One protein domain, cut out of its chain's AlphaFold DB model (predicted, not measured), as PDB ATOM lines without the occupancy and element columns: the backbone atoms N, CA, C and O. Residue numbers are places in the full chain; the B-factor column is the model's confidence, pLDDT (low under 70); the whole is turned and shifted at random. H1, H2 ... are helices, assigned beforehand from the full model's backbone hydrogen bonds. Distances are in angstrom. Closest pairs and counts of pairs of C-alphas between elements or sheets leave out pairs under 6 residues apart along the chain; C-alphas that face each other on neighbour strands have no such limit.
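Overview. This is residues 458 to 493 and 547 to 627 of the 627 residues of an uncharacterized protein of Firmicutes bacterium CAG:137_57_8 (UniProt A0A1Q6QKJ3). What is the main picture? One long helix, H4, is the spine of a loose arrangement of helices: H1 crosses it near its last residues, and short H3 folds back along its beginning as a hairpin. H5 lies near H1 at one end of the domain, while tiny H2 touches no helix. What is printed? There are 117 residues with five named helices, H1 to H5 in chain order, and no named strand; the class is all helix. How compact is it? It is only just compact, close to loose, with a radius of gyration of the C-alphas of 15.8 A and spans of 45 by 31 by 28 A.

Along the chain. Where is the longest helix? H4 is residues 576 to 600, 36.3 A long, from C-alpha 576 at (-32.291, 23.828, 11.472). Where are the others? H1 is residues 470 to 484, 21.5 A; H2 is 551 to 554; H3 is 566 to 571. H5, residues 605 to 617, 18.2 A, ends at (-51.854, 33.736, 47.954).

Arrangement. What touches H4? H1 touches its residues 593 to 600 alone, closest at the C-alphas of Val 476 and Thr 596, 6.4 A, at a steep tilt of 69.6 degrees, only just short of about perpendicular. H3 and H4 form a hairpin, closest at C-alphas 571 and 578, 5.9 A. And H5? It is close to H1 but not clearly touching, with C-alphas 473 and 615 closest at 6.8 A. Are the backbones well formed? Every O i to N i+4 pair is within hydrogen-bond range in H1, H3, H4 and H5; H2 is too short for one.

Size, cuts and confidence. Is there a cut? Residues 494 to 546 are not printed; C-alphas 493 and 547 are 10.3 A apart. Which link is long? H2 to H3, with 11 residues. Where is confidence low? In 18 residues pLDDT is under 70, among them 619 to 627.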
ATOM      1  N   LEU A 458     -33.755  33.967  45.264       89.62
ATOM      2  CA  LEU A 458     -34.715  34.885  45.898       89.62
ATOM      3  C   LEU A 458     -35.930  34.132  46.462       89.62
ATOM      4  O   LEU A 458     -36.365  34.392  47.586       89.62
ATOM      5  N   LEU A 459     -36.449  33.159  45.707       89.94
ATOM      6  CA  LEU A 459     -37.596  32.349  46.111       89.94
ATOM      7  C   LEU A 459     -37.291  31.455  47.323       89.94
ATOM      8  O   LEU A 459     -38.052  31.442  48.290       89.94
ATOM      9  N   PHE A 460     -36.205  30.679  47.263       91.06
ATOM     10  CA  PHE A 460     -35.935  29.601  48.220       91.06
ATOM     11  C   PHE A 460     -35.070  30.020  49.410       91.06
ATOM     12  O   PHE A 460     -35.276  29.513  50.513       91.06
ATOM     13  N   LEU A 461     -34.101  30.914  49.202       88.88
ATOM     14  CA  LEU A 461     -33.153  31.336  50.235       88.88
ATOM     15  C   LEU A 461     -33.629  32.606  50.942       88.88
ATOM     16  O   LEU A 461     -33.594  32.673  52.169       88.88
ATOM     17  N   GLU A 462     -34.119  33.583  50.179       89.75
ATOM     18  CA  GLU A 462     -34.526  34.891  50.713       89.75
ATOM     19  C   GLU A 462     -36.033  35.001  50.987       89.75
ATOM     20  O   GLU A 462     -36.460  35.911  51.696       89.75
ATOM     21  N   LYS A 463     -36.842  34.055  50.487       89.31
ATOM     22  CA  LYS A 463     -38.308  34.004  50.656       89.31
ATOM     23  C   LYS A 463     -39.032  35.244  50.108       89.31
ATOM     24  O   LYS A 463     -40.097  35.620  50.598       89.31
ATOM     25  N   LYS A 464     -38.475  35.859  49.063       87.12
ATOM     26  CA  LYS A 464     -39.021  37.034  48.368       87.12
ATOM     27  C   LYS A 464     -39.944  36.616  47.223       87.12
ATOM     28  O   LYS A 464     -39.637  36.801  46.052       87.12
ATOM     29  N   TYR A 465     -41.076  35.997  47.555       86.25
ATOM     30  CA  TYR A 465     -41.975  35.388  46.561       86.25
ATOM     31  C   TYR A 465     -42.600  36.390  45.583       86.25
ATOM     32  O   TYR A 465     -42.957  36.017  44.468       86.25
ATOM     33  N   GLU A 466     -42.787  37.637  46.000       82.38
ATOM     34  CA  GLU A 466     -43.395  38.682  45.171       82.38
ATOM     35  C   GLU A 466     -42.424  39.171  44.094       82.38
ATOM     36  O   GLU A 466     -42.840  39.333  42.956       82.38
ATOM     37  N   GLU A 467     -41.123  39.244  44.390       82.44
ATOM     38  CA  GLU A 467     -40.071  39.688  43.458       82.44
ATOM     39  C   GLU A 467     -39.768  38.666  42.337       82.44
ATOM     40  O   GLU A 467     -38.948  38.922  41.458       82.44
ATOM     41  N   VAL A 468     -40.413  37.492  42.350       84.50
ATOM     42  CA  VAL A 468     -40.166  36.405  41.393       84.50
ATOM     43  C   VAL A 468     -41.291  36.332  40.347       84.50
ATOM     44  O   VAL A 468     -42.468  36.240  40.723       84.50
ATOM     45  N   PRO A 469     -40.974  36.274  39.035       85.38
ATOM     46  CA  PRO A 469     -41.979  36.159  37.977       85.38
ATOM     47  C   PRO A 469     -42.971  35.011  38.212       85.38
ATOM     48  O   PRO A 469     -42.601  33.918  38.659       85.38
ATOM     49  N   LEU A 470     -44.250  35.224  37.875       85.62
ATOM     50  CA  LEU A 470     -45.304  34.218  38.063       85.62
ATOM     51  C   LEU A 470     -44.975  32.886  37.371       85.62
ATOM     52  O   LEU A 470     -45.204  31.828  37.955       85.62
ATOM     53  N   MET A 471     -44.372  32.935  36.180       85.81
ATOM     54  CA  MET A 471     -43.971  31.750  35.417       85.81
ATOM     55  C   MET A 471     -43.009  30.848  36.204       85.81
ATOM     56  O   MET A 471     -43.207  29.636  36.256       85.81
ATOM     57  N   LEU A 472     -41.998  31.422  36.868       88.50
ATOM     58  CA  LEU A 472     -41.011  30.640  37.615       88.50
ATOM     59  C   LEU A 472     -41.603  30.074  38.915       88.50
ATOM     60  O   LEU A 472     -41.325  28.935  39.290       88.50
ATOM     61  N   ARG A 473     -42.503  30.820  39.566       89.69
ATOM     62  CA  ARG A 473     -43.278  30.319  40.715       89.69
ATOM     63  C   ARG A 473     -44.162  29.132  40.327       89.69
ATOM     64  O   ARG A 473     -44.167  28.108  41.012       89.69
ATOM     65  N   GLN A 474     -44.877  29.244  39.207       87.75
ATOM     66  CA  GLN A 474     -45.692  28.159  38.656       87.75
ATOM     67  C   GLN A 474     -44.827  26.964  38.248       87.75
ATOM     68  O   GLN A 474     -45.195  25.826  38.536       87.75
ATOM     69  N   PHE A 475     -43.658  27.210  37.656       90.12
ATOM     70  CA  PHE A 475     -42.691  26.176  37.311       90.12
ATOM     71  C   PHE A 475     -42.244  25.367  38.538       90.12
ATOM     72  O   PHE A 475     -42.230  24.134  38.488       90.12
ATOM     73  N   VAL A 476     -41.954  26.029  39.665       91.50
ATOM     74  CA  VAL A 476     -41.595  25.358  40.926       91.50
ATOM     75  C   VAL A 476     -42.739  24.482  41.444       91.50
ATOM     76  O   VAL A 476     -42.513  23.319  41.795       91.50
ATOM     77  N   ILE A 477     -43.976  24.992  41.439       88.56
ATOM     78  CA  ILE A 477     -45.161  24.219  41.849       88.56
ATOM     79  C   ILE A 477     -45.358  23.002  40.939       88.56
ATOM     80  O   ILE A 477     -45.521  21.884  41.431       88.56
ATOM     81  N   GLN A 478     -45.321  23.192  39.618       86.81
ATOM     82  CA  GLN A 478     -45.511  22.119  38.640       86.81
ATOM     83  C   GLN A 478     -44.429  21.043  38.765       86.81
ATOM     84  O   GLN A 478     -44.743  19.853  38.782       86.81
ATOM     85  N   THR A 479     -43.167  21.454  38.917       89.44
ATOM     86  CA  THR A 479     -42.039  20.538  39.126       89.44
ATOM     87  C   THR A 479     -42.242  19.725  40.396       89.44
ATOM     88  O   THR A 479     -42.151  18.498  40.367       89.44
ATOM     89  N   SER A 480     -42.603  20.381  41.502       87.56
ATOM     90  CA  SER A 480     -42.853  19.676  42.754       87.56
ATOM     91  C   SER A 480     -44.034  18.713  42.669       87.56
ATOM     92  O   SER A 480     -43.957  17.626  43.239       87.56
ATOM     93  N   ARG A 481     -45.125  19.083  41.988       84.50
ATOM     94  CA  ARG A 481     -46.267  18.182  41.777       84.50
ATOM     95  C   ARG A 481     -45.814  16.931  41.032       84.50
ATOM     96  O   ARG A 481     -46.034  15.833  41.527       84.50
ATOM     97  N   ARG A 482     -45.094  17.088  39.917       84.56
ATOM     98  CA  ARG A 482     -44.612  15.960  39.099       84.56
ATOM     99  C   ARG A 482     -43.615  15.058  39.818       84.56
ATOM    100  O   ARG A 482     -43.675  13.847  39.634       84.56
ATOM    101  N   LEU A 483     -42.744  15.611  40.665       82.94
ATOM    102  CA  LEU A 483     -41.840  14.811  41.501       82.94
ATOM    103  C   LEU A 483     -42.598  13.906  42.483       82.94
ATOM    104  O   LEU A 483     -42.134  12.812  42.780       82.94
ATOM    105  N   ASN A 484     -43.771  14.337  42.956       78.62
ATOM    106  CA  ASN A 484     -44.601  13.573  43.891       78.62
ATOM    107  C   ASN A 484     -45.626  12.653  43.197       78.62
ATOM    108  O   ASN A 484     -46.322  11.892  43.874       78.62
ATOM    109  N   MET A 485     -45.753  12.707  41.866       73.50
ATOM    110  CA  MET A 485     -46.666  11.832  41.130       73.50
ATOM    111  C   MET A 485     -46.115  10.405  41.063       73.50
ATOM    112  O   MET A 485     -44.968  10.179  40.680       73.50
ATOM    113  N   LYS A 486     -46.971   9.424  41.373       64.69
ATOM    114  CA  LYS A 486     -46.646   7.994  41.227       64.69
ATOM    115  C   LYS A 486     -46.523   7.565  39.761       64.69
ATOM    116  O   LYS A 486     -45.782   6.636  39.454       64.69
ATOM    117  N   GLU A 487     -47.245   8.236  38.868       63.78
ATOM    118  CA  GLU A 487     -47.290   7.947  37.432       63.78
ATOM    119  C   GLU A 487     -47.009   9.237  36.655       63.78
ATOM    120  O   GLU A 487     -47.563  10.291  36.967       63.78
ATOM    121  N   GLY A 488     -46.096   9.172  35.687       67.31
ATOM    122  CA  GLY A 488     -45.687  10.328  34.894       67.31
ATOM    123  C   GLY A 488     -46.528  10.461  33.626       67.31
ATOM    124  O   GLY A 488     -47.154   9.503  33.178       67.31
ATOM    125  N   GLN A 489     -46.522  11.645  33.026       73.31
ATOM    126  CA  GLN A 489     -47.297  11.925  31.817       73.31
ATOM    127  C   GLN A 489     -46.402  11.937  30.569       73.31
ATOM    128  O   GLN A 489     -45.389  12.650  30.536       73.31
ATOM    129  N   ASP A 490     -46.781  11.173  29.541       73.81
ATOM    130  CA  ASP A 490     -46.058  11.074  28.264       73.81
ATOM    131  C   ASP A 490     -46.433  12.185  27.267       73.81
ATOM    132  O   ASP A 490     -46.623  11.925  26.088       73.81
ATOM    133  N   TYR A 491     -46.578  13.431  27.718       80.19
ATOM    134  CA  TYR A 491     -46.804  14.575  26.828       80.19
ATOM    135  C   TYR A 491     -45.995  15.797  27.246       80.19
ATOM    136  O   TYR A 491     -45.532  15.906  28.387       80.19
ATOM    137  N   LEU A 492     -45.818  16.714  26.296       84.50
ATOM    138  CA  LEU A 492     -45.107  17.983  26.461       84.50
ATOM    139  C   LEU A 492     -45.982  19.069  27.109       84.50
ATOM    140  O   LEU A 492     -45.628  19.594  28.168       84.50
ATOM    141  N   CYS A 493     -47.141  19.353  26.508       85.56
ATOM    142  CA  CYS A 493     -48.212  20.179  27.072       85.56
ATOM    143  C   CYS A 493     -49.603  19.658  26.650       85.56
ATOM    144  O   CYS A 493     -49.705  18.719  25.863       85.56
ATOM    145  N   LYS A 547     -43.175  12.317  24.703       75.50
ATOM    146  CA  LYS A 547     -41.749  12.377  25.024       75.50
ATOM    147  C   LYS A 547     -41.050  11.089  24.600       75.50
ATOM    148  O   LYS A 547     -39.879  11.131  24.237       75.50
ATOM    149  N   LEU A 548     -41.758   9.959  24.634       66.12
ATOM    150  CA  LEU A 548     -41.263   8.658  24.171       66.12
ATOM    151  C   LEU A 548     -41.158   8.561  22.640       66.12
ATOM    152  O   LEU A 548     -40.313   7.820  22.129       66.12
ATOM    153  N   GLY A 549     -41.960   9.337  21.906       62.22
ATOM    154  CA  GLY A 549     -41.915   9.422  20.445       62.22
ATOM    155  C   GLY A 549     -40.670  10.121  19.891       62.22
ATOM    156  O   GLY A 549     -40.422  10.069  18.692       62.22
ATOM    157  N   ARG A 550     -39.852  10.762  20.740       66.06
ATOM    158  CA  ARG A 550     -38.734  11.611  20.301       66.06
ATOM    159  C   ARG A 550     -37.424  11.186  20.938       66.06
ATOM    160  O   ARG A 550     -37.277  11.279  22.151       66.06
ATOM    161  N   GLU A 551     -36.443  10.809  20.123       59.75
ATOM    162  CA  GLU A 551     -35.133  10.320  20.582       59.75
ATOM    163  C   GLU A 551     -34.450  11.234  21.628       59.75
ATOM    164  O   GLU A 551     -34.123  10.730  22.706       59.75
ATOM    165  N   PRO A 552     -34.345  12.572  21.449       69.00
ATOM    166  CA  PRO A 552     -33.705  13.431  22.452       69.00
ATOM    167  C   PRO A 552     -34.451  13.490  23.792       69.00
ATOM    168  O   PRO A 552     -33.851  13.764  24.831       69.00
ATOM    169  N   CYS A 553     -35.770  13.279  23.778       76.56
ATOM    170  CA  CYS A 553     -36.612  13.295  24.973       76.56
ATOM    171  C   CYS A 553     -36.674  11.917  25.632       76.56
ATOM    172  O   CYS A 553     -36.699  11.842  26.861       76.56
ATOM    173  N   ARG A 554     -36.658  10.848  24.829       72.12
ATOM    174  CA  ARG A 554     -36.680   9.453  25.264       72.12
ATOM    175  C   ARG A 554     -35.520   9.172  26.204       72.12
ATOM    176  O   ARG A 554     -35.754   8.637  27.277       72.12
ATOM    177  N   ASP A 555     -34.318   9.631  25.893       71.06
ATOM    178  CA  ASP A 555     -33.140   9.330  26.717       71.06
ATOM    179  C   ASP A 555     -32.804  10.447  27.730       71.06
ATOM    180  O   ASP A 555     -31.764  10.442  28.387       71.06
ATOM    181  N   CYS A 556     -33.703  11.425  27.900       80.06
ATOM    182  CA  CYS A 556     -33.491  12.573  28.777       80.06
ATOM    183  C   CYS A 556     -33.801  12.261  30.250       80.06
ATOM    184  O   CYS A 556     -34.912  11.854  30.590       80.06
ATOM    185  N   TRP A 557     -32.874  12.591  31.158       85.88
ATOM    186  CA  TRP A 557     -33.068  12.435  32.608       85.88
ATOM    187  C   TRP A 557     -34.287  13.211  33.144       85.88
ATOM    188  O   TRP A 557     -34.949  12.780  34.082       85.88
ATOM    189  N   ALA A 558     -34.625  14.344  32.525       88.38
ATOM    190  CA  ALA A 558     -35.705  15.228  32.960       88.38
ATOM    191  C   ALA A 558     -37.094  14.833  32.420       88.38
ATOM    192  O   ALA A 558     -38.079  15.515  32.698       88.38
ATOM    193  N   ARG A 559     -37.203  13.762  31.622       84.00
ATOM    194  CA  ARG A 559     -38.408  13.420  30.844       84.00
ATOM    195  C   ARG A 559     -39.703  13.426  31.670       84.00
ATOM    196  O   ARG A 559     -40.689  14.038  31.258       84.00
ATOM    197  N   ASN A 560     -39.699  12.820  32.854       79.44
ATOM    198  CA  ASN A 560     -40.906  12.690  33.683       79.44
ATOM    199  C   ASN A 560     -41.410  14.022  34.258       79.44
ATOM    200  O   ASN A 560     -42.588  14.141  34.584       79.44
ATOM    201  N   ILE A 561     -40.537  15.024  34.365       86.50
ATOM    202  CA  ILE A 561     -40.831  16.307  35.017       86.50
ATOM    203  C   ILE A 561     -40.809  17.500  34.048       86.50
ATOM    204  O   ILE A 561     -41.300  18.570  34.392       86.50
ATOM    205  N   CYS A 562     -40.325  17.310  32.819       88.06
ATOM    206  CA  CYS A 562     -40.260  18.313  31.750       88.06
ATOM    207  C   CYS A 562     -41.654  18.777  31.254       88.06
ATOM    208  O   CYS A 562     -42.555  17.955  31.078       88.06
ATOM    209  N   ASN A 563     -41.806  20.086  30.993       84.31
ATOM    210  CA  ASN A 563     -42.944  20.791  30.355       84.31
ATOM    211  C   ASN A 563     -42.500  21.624  29.130       84.31
ATOM    212  O   ASN A 563     -42.980  22.739  28.935       84.31
ATOM    213  N   MET A 564     -41.552  21.145  28.321       88.94
ATOM    214  CA  MET A 564     -41.122  21.899  27.137       88.94
ATOM    215  C   MET A 564     -42.311  22.216  26.212       88.94
ATOM    216  O   MET A 564     -43.173  21.367  26.000       88.94
ATOM    217  N   CYS A 565     -42.345  23.423  25.642       87.75
ATOM    218  CA  CYS A 565     -43.421  23.853  24.750       87.75
ATOM    219  C   CYS A 565     -43.528  22.939  23.516       87.75
ATOM    220  O   CYS A 565     -42.569  22.813  22.751       87.75
ATOM    221  N   PHE A 566     -44.712  22.351  23.302       86.81
ATOM    222  CA  PHE A 566     -44.982  21.479  22.156       86.81
ATOM    223  C   PHE A 566     -44.731  22.184  20.819       86.81
ATOM    224  O   PHE A 566     -44.054  21.621  19.967       86.81
ATOM    225  N   TYR A 567     -45.185  23.432  20.657       85.94
ATOM    226  CA  TYR A 567     -44.976  24.197  19.424       85.94
ATOM    227  C   TYR A 567     -43.486  24.359  19.079       85.94
ATOM    228  O   TYR A 567     -43.082  24.091  17.951       85.94
ATOM    229  N   ARG A 568     -42.631  24.683  20.061       85.62
ATOM    230  CA  ARG A 568     -41.173  24.799  19.837       85.62
ATOM    231  C   ARG A 568     -40.556  23.478  19.386       85.62
ATOM    232  O   ARG A 568     -39.687  23.439  18.522       85.62
ATOM    233  N   VAL A 569     -41.030  22.385  19.969       84.62
ATOM    234  CA  VAL A 569     -40.602  21.025  19.638       84.62
ATOM    235  C   VAL A 569     -41.163  20.569  18.278       84.62
ATOM    236  O   VAL A 569     -40.538  19.771  17.586       84.62
ATOM    237  N   TYR A 570     -42.314  21.087  17.851       81.38
ATOM    238  CA  TYR A 570     -42.880  20.877  16.516       81.38
ATOM    239  C   TYR A 570     -42.069  21.606  15.431       81.38
ATOM    240  O   TYR A 570     -41.722  21.010  14.411       81.38
ATOM    241  N   GLN A 571     -41.680  22.862  15.673       79.50
ATOM    242  CA  GLN A 571     -40.929  23.689  14.717       79.50
ATOM    243  C   GLN A 571     -39.605  23.061  14.249       79.50
ATOM    244  O   GLN A 571     -39.148  23.335  13.137       79.50
ATOM    245  N   THR A 572     -38.991  22.175  15.043       75.94
ATOM    246  CA  THR A 572     -37.720  21.523  14.682       75.94
ATOM    247  C   THR A 572     -37.797  20.622  13.457       75.94
ATOM    248  O   THR A 572     -36.759  20.279  12.896       75.94
ATOM    249  N   GLN A 573     -38.999  20.210  13.051       70.00
ATOM    250  CA  GLN A 573     -39.200  19.429  11.829       70.00
ATOM    251  C   GLN A 573     -38.968  20.259  10.557       70.00
ATOM    252  O   GLN A 573     -38.697  19.698   9.501       70.00
ATOM    253  N   TRP A 574     -39.029  21.589  10.665       65.88
ATOM    254  CA  TRP A 574     -39.105  22.494   9.517       65.88
ATOM    255  C   TRP A 574     -37.895  23.428   9.400       65.88
ATOM    256  O   TRP A 574     -37.704  24.059   8.364       65.88
ATOM    257  N   SER A 575     -37.066  23.532  10.445       70.75
ATOM    258  CA  SER A 575     -35.925  24.450  10.467       70.75
ATOM    259  C   SER A 575     -34.743  23.911  11.276       70.75
ATOM    260  O   SER A 575     -34.901  23.363  12.368       70.75
ATOM    261  N   ALA A 576     -33.531  24.088  10.740       71.75
ATOM    262  CA  ALA A 576     -32.291  23.828  11.472       71.75
ATOM    263  C   ALA A 576     -32.106  24.810  12.641       71.75
ATOM    264  O   ALA A 576     -31.793  24.370  13.740       71.75
ATOM    265  N   ASP A 577     -32.419  26.094  12.442       76.25
ATOM    266  CA  ASP A 577     -32.383  27.125  13.492       76.25
ATOM    267  C   ASP A 577     -33.308  26.775  14.671       76.25
ATOM    268  O   ASP A 577     -32.944  26.914  15.838       76.25
ATOM    269  N   ALA A 578     -34.482  26.198  14.383       77.31
ATOM    270  CA  ALA A 578     -35.395  25.737  15.427       77.31
ATOM    271  C   ALA A 578     -34.794  24.611  16.292       77.31
ATOM    272  O   ALA A 578     -35.106  24.526  17.481       77.31
ATOM    273  N   ARG A 579     -33.918  23.756  15.735       79.25
ATOM    274  CA  ARG A 579     -33.227  22.704  16.506       79.25
ATOM    275  C   ARG A 579     -32.219  23.292  17.487       79.25
ATOM    276  O   ARG A 579     -32.186  22.853  18.636       79.25
ATOM    277  N   ASP A 580     -31.459  24.296  17.062       80.19
ATOM    278  CA  ASP A 580     -30.475  24.966  17.916       80.19
ATOM    279  C   ASP A 580     -31.167  25.748  19.042       80.19
ATOM    280  O   ASP A 580     -30.844  25.565  20.219       80.19
ATOM    281  N   LYS A 581     -32.225  26.503  18.711       80.69
ATOM    282  CA  LYS A 581     -33.083  27.178  19.702       80.69
ATOM    283  C   LYS A 581     -33.689  26.194  20.705       80.69
ATOM    284  O   LYS A 581     -33.661  26.438  21.913       80.69
ATOM    285  N   LEU A 582     -34.197  25.048  20.239       84.56
ATOM    286  CA  LEU A 582     -34.725  24.016  21.133       84.56
ATOM    287  C   LEU A 582     -33.641  23.468  22.071       84.56
ATOM    288  O   LEU A 582     -33.920  23.245  23.252       84.56
ATOM    289  N   ALA A 583     -32.423  23.244  21.575       86.06
ATOM    290  CA  ALA A 583     -31.317  22.755  22.393       86.06
ATOM    291  C   ALA A 583     -30.989  23.730  23.534       86.06
ATOM    292  O   ALA A 583     -30.817  23.299  24.677       86.06
ATOM    293  N   ASP A 584     -30.974  25.032  23.257       87.69
ATOM    294  CA  ASP A 584     -30.755  26.066  24.269       87.69
ATOM    295  C   ASP A 584     -31.897  26.151  25.282       87.69
ATOM    296  O   ASP A 584     -31.652  26.158  26.491       87.69
ATOM    297  N   HIS A 585     -33.147  26.071  24.826       88.00
ATOM    298  CA  HIS A 585     -34.304  25.994  25.721       88.00
ATOM    299  C   HIS A 585     -34.252  24.742  26.607       88.00
ATOM    300  O   HIS A 585     -34.593  24.796  27.788       88.00
ATOM    301  N   CYS A 586     -33.788  23.609  26.073       90.62
ATOM    302  CA  CYS A 586     -33.604  22.390  26.854       90.62
ATOM    303  C   CYS A 586     -32.516  22.549  27.923       90.62
ATOM    304  O   CYS A 586     -32.675  21.992  29.009       90.62
ATOM    305  N   LYS A 587     -31.428  23.286  27.650       92.12
ATOM    306  CA  LYS A 587     -30.394  23.598  28.655       92.12
ATOM    307  C   LYS A 587     -30.966  24.464  29.775       92.12
ATOM    308  O   LYS A 587     -30.804  24.101  30.938       92.12
ATOM    309  N   ILE A 588     -31.684  25.536  29.427       91.25
ATOM    310  CA  ILE A 588     -32.333  26.437  30.393       91.25
ATOM    311  C   ILE A 588     -33.296  25.649  31.284       91.25
ATOM    312  O   ILE A 588     -33.168  25.666  32.507       91.25
ATOM    313  N   LEU A 589     -34.203  24.878  30.677       92.88
ATOM    314  CA  LEU A 589     -35.192  24.092  31.411       92.88
ATOM    315  C   LEU A 589     -34.539  23.061  32.339       92.88
ATOM    316  O   LEU A 589     -34.949  22.910  33.487       92.88
ATOM    317  N   LYS A 590     -33.512  22.346  31.859       93.81
ATOM    318  CA  LYS A 590     -32.761  21.398  32.693       93.81
ATOM    319  C   LYS A 590     -32.131  22.113  33.881       93.81
ATOM    320  O   LYS A 590     -32.317  21.651  34.995       93.81
ATOM    321  N   ASN A 591     -31.483  23.256  33.675       94.81
ATOM    322  CA  ASN A 591     -30.879  24.025  34.759       94.81
ATOM    323  C   ASN A 591     -31.913  24.461  35.815       94.81
ATOM    324  O   ASN A 591     -31.697  24.247  37.007       94.81
ATOM    325  N   GLN A 592     -33.075  24.964  35.385       94.75
ATOM    326  CA  GLN A 592     -34.181  25.304  36.287       94.75
ATOM    327  C   GLN A 592     -34.663  24.085  37.095       94.75
ATOM    328  O   GLN A 592     -34.887  24.195  38.305       94.75
ATOM    329  N   LEU A 593     -34.804  22.916  36.454       95.00
ATOM    330  CA  LEU A 593     -35.177  21.663  37.123       95.00
ATOM    331  C   LEU A 593     -34.117  21.230  38.142       95.00
ATOM    332  O   LEU A 593     -34.472  20.887  39.267       95.00
ATOM    333  N   GLU A 594     -32.832  21.271  37.777       94.75
ATOM    334  CA  GLU A 594     -31.716  20.913  38.662       94.75
ATOM    335  C   GLU A 594     -31.743  21.755  39.941       94.75
ATOM    336  O   GLU A 594     -31.773  21.202  41.043       94.75
ATOM    337  N   LYS A 595     -31.811  23.087  39.804       94.50
ATOM    338  CA  LYS A 595     -31.905  24.003  40.946       94.50
ATOM    339  C   LYS A 595     -33.159  23.758  41.774       94.50
ATOM    340  O   LYS A 595     -33.083  23.682  42.996       94.50
ATOM    341  N   THR A 596     -34.310  23.604  41.127       94.56
ATOM    342  CA  THR A 596     -35.585  23.400  41.827       94.56
ATOM    343  C   THR A 596     -35.572  22.112  42.648       94.56
ATOM    344  O   THR A 596     -35.966  22.131  43.813       94.56
ATOM    345  N   ILE A 597     -35.065  21.004  42.094       94.00
ATOM    346  CA  ILE A 597     -34.900  19.739  42.829       94.00
ATOM    347  C   ILE A 597     -33.938  19.930  44.009       94.00
ATOM    348  O   ILE A 597     -34.241  19.499  45.125       94.00
ATOM    349  N   LEU A 598     -32.800  20.598  43.786       93.81
ATOM    350  CA  LEU A 598     -31.808  20.879  44.825       93.81
ATOM    351  C   LEU A 598     -32.407  21.652  46.000       93.81
ATOM    352  O   LEU A 598     -32.245  21.222  47.146       93.81
ATOM    353  N   TYR A 599     -33.129  22.741  45.738       92.75
ATOM    354  CA  TYR A 599     -33.758  23.549  46.782       92.75
ATOM    355  C   TYR A 599     -34.884  22.794  47.499       92.75
ATOM    356  O   TYR A 599     -34.893  22.735  48.729       92.75
ATOM    357  N   LEU A 600     -35.790  22.142  46.757       91.12
ATOM    358  CA  LEU A 600     -36.901  21.381  47.345       91.12
ATOM    359  C   LEU A 600     -36.418  20.242  48.250       91.12
ATOM    360  O   LEU A 600     -37.065  19.954  49.256       91.12
ATOM    361  N   SER A 601     -35.280  19.617  47.931       89.31
ATOM    362  CA  SER A 601     -34.706  18.533  48.742       89.31
ATOM    363  C   SER A 601     -34.253  18.972  50.142       89.31
ATOM    364  O   SER A 601     -34.098  18.129  51.029       89.31
ATOM    365  N   ASN A 602     -34.033  20.274  50.359       85.88
ATOM    366  CA  ASN A 602     -33.659  20.809  51.667       85.88
ATOM    367  C   ASN A 602     -34.856  21.055  52.578       85.88
ATOM    368  O   ASN A 602     -34.689  21.161  53.790       85.88
ATOM    369  N   MET A 603     -36.038  21.196  51.984       86.81
ATOM    370  CA  MET A 603     -37.203  21.723  52.668       86.81
ATOM    371  C   MET A 603     -37.983  20.620  53.373       86.81
ATOM    372  O   MET A 603     -38.379  19.605  52.786       86.81
ATOM    373  N   GLN A 604     -38.300  20.861  54.638       84.38
ATOM    374  CA  GLN A 604     -39.250  20.042  55.374       84.38
ATOM    375  C   GLN A 604     -40.663  20.197  54.793       84.38
ATOM    376  O   GLN A 604     -40.971  21.137  54.060       84.38
ATOM    377  N   GLN A 605     -41.564  19.269  55.125       80.94
ATOM    378  CA  GLN A 605     -42.945  19.317  54.629       80.94
ATOM    379  C   GLN A 605     -43.667  20.616  55.028       80.94
ATOM    380  O   GLN A 605     -44.389  21.181  54.211       80.94
ATOM    381  N   ALA A 606     -43.428  21.123  56.242       81.69
ATOM    382  CA  ALA A 606     -43.996  22.388  56.707       81.69
ATOM    383  C   ALA A 606     -43.478  23.597  55.909       81.69
ATOM    384  O   ALA A 606     -44.252  24.486  55.569       81.69
ATOM    385  N   GLU A 607     -42.190  23.610  55.558       85.81
ATOM    386  CA  GLU A 607     -41.592  24.677  54.748       85.81
ATOM    387  C   GLU A 607     -42.109  24.638  53.311       85.81
ATOM    388  O   GLU A 607     -42.413  25.682  52.739       85.81
ATOM    389  N   ARG A 608     -42.258  23.436  52.736       85.06
ATOM    390  CA  ARG A 608     -42.863  23.258  51.407       85.06
ATOM    391  C   ARG A 608     -44.299  23.754  51.389       85.06
ATOM    392  O   ARG A 608     -44.663  24.503  50.491       85.06
ATOM    393  N   LYS A 609     -45.084  23.402  52.410       84.88
ATOM    394  CA  LYS A 609     -46.444  23.919  52.566       84.88
ATOM    395  C   LYS A 609     -46.446  25.448  52.646       84.88
ATOM    396  O   LYS A 609     -47.144  26.079  51.871       84.88
ATOM    397  N   ALA A 610     -45.605  26.047  53.491       85.56
ATOM    398  CA  ALA A 610     -45.522  27.504  53.612       85.56
ATOM    399  C   ALA A 610     -45.137  28.201  52.293       85.56
ATOM    400  O   ALA A 610     -45.687  29.255  51.981       85.56
ATOM    401  N   LEU A 611     -44.228  27.611  51.510       86.88
ATOM    402  CA  LEU A 611     -43.883  28.083  50.167       86.88
ATOM    403  C   LEU A 611     -45.092  28.028  49.226       86.88
ATOM    404  O   LEU A 611     -45.371  29.007  48.537       86.88
ATOM    405  N   TYR A 612     -45.816  26.906  49.189       87.75
ATOM    406  CA  TYR A 612     -46.984  26.763  48.316       87.75
ATOM    407  C   TYR A 612     -48.124  27.683  48.732       87.75
ATOM    408  O   TYR A 612     -48.700  28.324  47.863       87.75
ATOM    409  N   ASP A 613     -48.393  27.817  50.030       85.19
ATOM    410  CA  ASP A 613     -49.405  28.732  50.561       85.19
ATOM    411  C   ASP A 613     -49.049  30.187  50.209       85.19
ATOM    412  O   ASP A 613     -49.915  30.975  49.831       85.19
ATOM    413  N   ALA A 614     -47.767  30.561  50.296       84.38
ATOM    414  CA  ALA A 614     -47.305  31.897  49.928       84.38
ATOM    415  C   ALA A 614     -47.438  32.161  48.424       84.38
ATOM    416  O   ALA A 614     -47.960  33.203  48.039       84.38
ATOM    417  N   ILE A 615     -47.033  31.216  47.567       83.62
ATOM    418  CA  ILE A 615     -47.230  31.354  46.118       83.62
ATOM    419  C   ILE A 615     -48.725  31.364  45.777       83.62
ATOM    420  O   ILE A 615     -49.148  32.168  44.951       83.62
ATOM    421  N   GLY A 616     -49.526  30.513  46.421       79.38
ATOM    422  CA  GLY A 616     -50.972  30.400  46.234       79.38
ATOM    423  C   GLY A 616     -51.706  31.702  46.539       79.38
ATOM    424  O   GLY A 616     -52.539  32.132  45.747       79.38
ATOM    425  N   LYS A 617     -51.330  32.396  47.621       78.25
ATOM    426  CA  LYS A 617     -51.854  33.736  47.954       78.25
ATOM    427  C   LYS A 617     -51.560  34.793  46.890       78.25
ATOM    428  O   LYS A 617     -52.282  35.780  46.818       78.25
ATOM    429  N   LEU A 618     -50.507  34.593  46.102       74.50
ATOM    430  CA  LEU A 618     -50.085  35.501  45.038       74.50
ATOM    431  C   LEU A 618     -50.624  35.087  43.666       74.50
ATOM    432  O   LEU A 618     -50.361  35.793  42.688       74.50
ATOM    433  N   GLN A 619     -51.326  33.949  43.570       67.88
ATOM    434  CA  GLN A 619     -51.900  33.507  42.310       67.88
ATOM    435  C   GLN A 619     -53.152  34.325  41.955       67.88
ATOM    436  O   GLN A 619     -53.978  34.594  42.826       67.88
ATOM    437  N   PRO A 620     -53.325  34.663  40.662       58.78
ATOM    438  CA  PRO A 620     -54.484  35.401  40.146       58.78
ATOM    439  C   PRO A 620     -55.842  34.769  40.481       58.78
ATOM    440  O   PRO A 620     -56.859  35.456  40.565       58.78
ATOM    441  N   VAL A 621     -55.862  33.441  40.627       56.69
ATOM    442  CA  VAL A 621     -57.057  32.631  40.850       56.69
ATOM    443  C   VAL A 621     -56.781  31.710  42.025       56.69
ATOM    444  O   VAL A 621     -55.811  30.950  42.006       56.69
ATOM    445  N   LYS A 622     -57.623  31.773  43.061       43.03
ATOM    446  CA  LYS A 622     -57.596  30.783  44.139       43.03
ATOM    447  C   LYS A 622     -57.969  29.432  43.538       43.03
ATOM    448  O   LYS A 622     -59.133  29.202  43.237       43.03
ATOM    449  N   HIS A 623     -56.993  28.549  43.363       38.94
ATOM    450  CA  HIS A 623     -57.297  27.134  43.211       38.94
ATOM    451  C   HIS A 623     -57.892  26.651  44.530       38.94
ATOM    452  O   HIS A 623     -57.255  26.798  45.572       38.94
ATOM    453  N   ASP A 624     -59.116  26.128  44.487       30.89
ATOM    454  CA  ASP A 624     -59.731  25.498  45.649       30.89
ATOM    455  C   ASP A 624     -58.792  24.382  46.145       30.89
ATOM    456  O   ASP A 624     -58.376  23.512  45.375       30.89
ATOM    457  N   GLU A 625     -58.376  24.462  47.413       26.62
ATOM    458  CA  GLU A 625     -57.251  23.716  48.011       26.62
ATOM    459  C   GLU A 625     -57.538  22.215  48.235       26.62
ATOM    460  O   GLU A 625     -56.865  21.549  49.023       26.62
ATOM    461  N   THR A 626     -58.526  21.639  47.553       25.59
ATOM    462  CA  THR A 626     -58.876  20.219  47.667       25.59
ATOM    463  C   THR A 626     -58.257  19.377  46.552       25.59
ATOM    464  O   THR A 626     -58.995  18.784  45.769       25.59
ATOM    465  N   GLN A 627     -56.920  19.297  46.484       26.84
ATOM    466  CA  GLN A 627     -56.192  18.186  45.836       26.84
ATOM    467  C   GLN A 627     -54.853  17.890  46.513       26.84
ATOM    468  O   GLN A 627     -53.985  18.794  46.550       26.84
TER     469      GLN A 627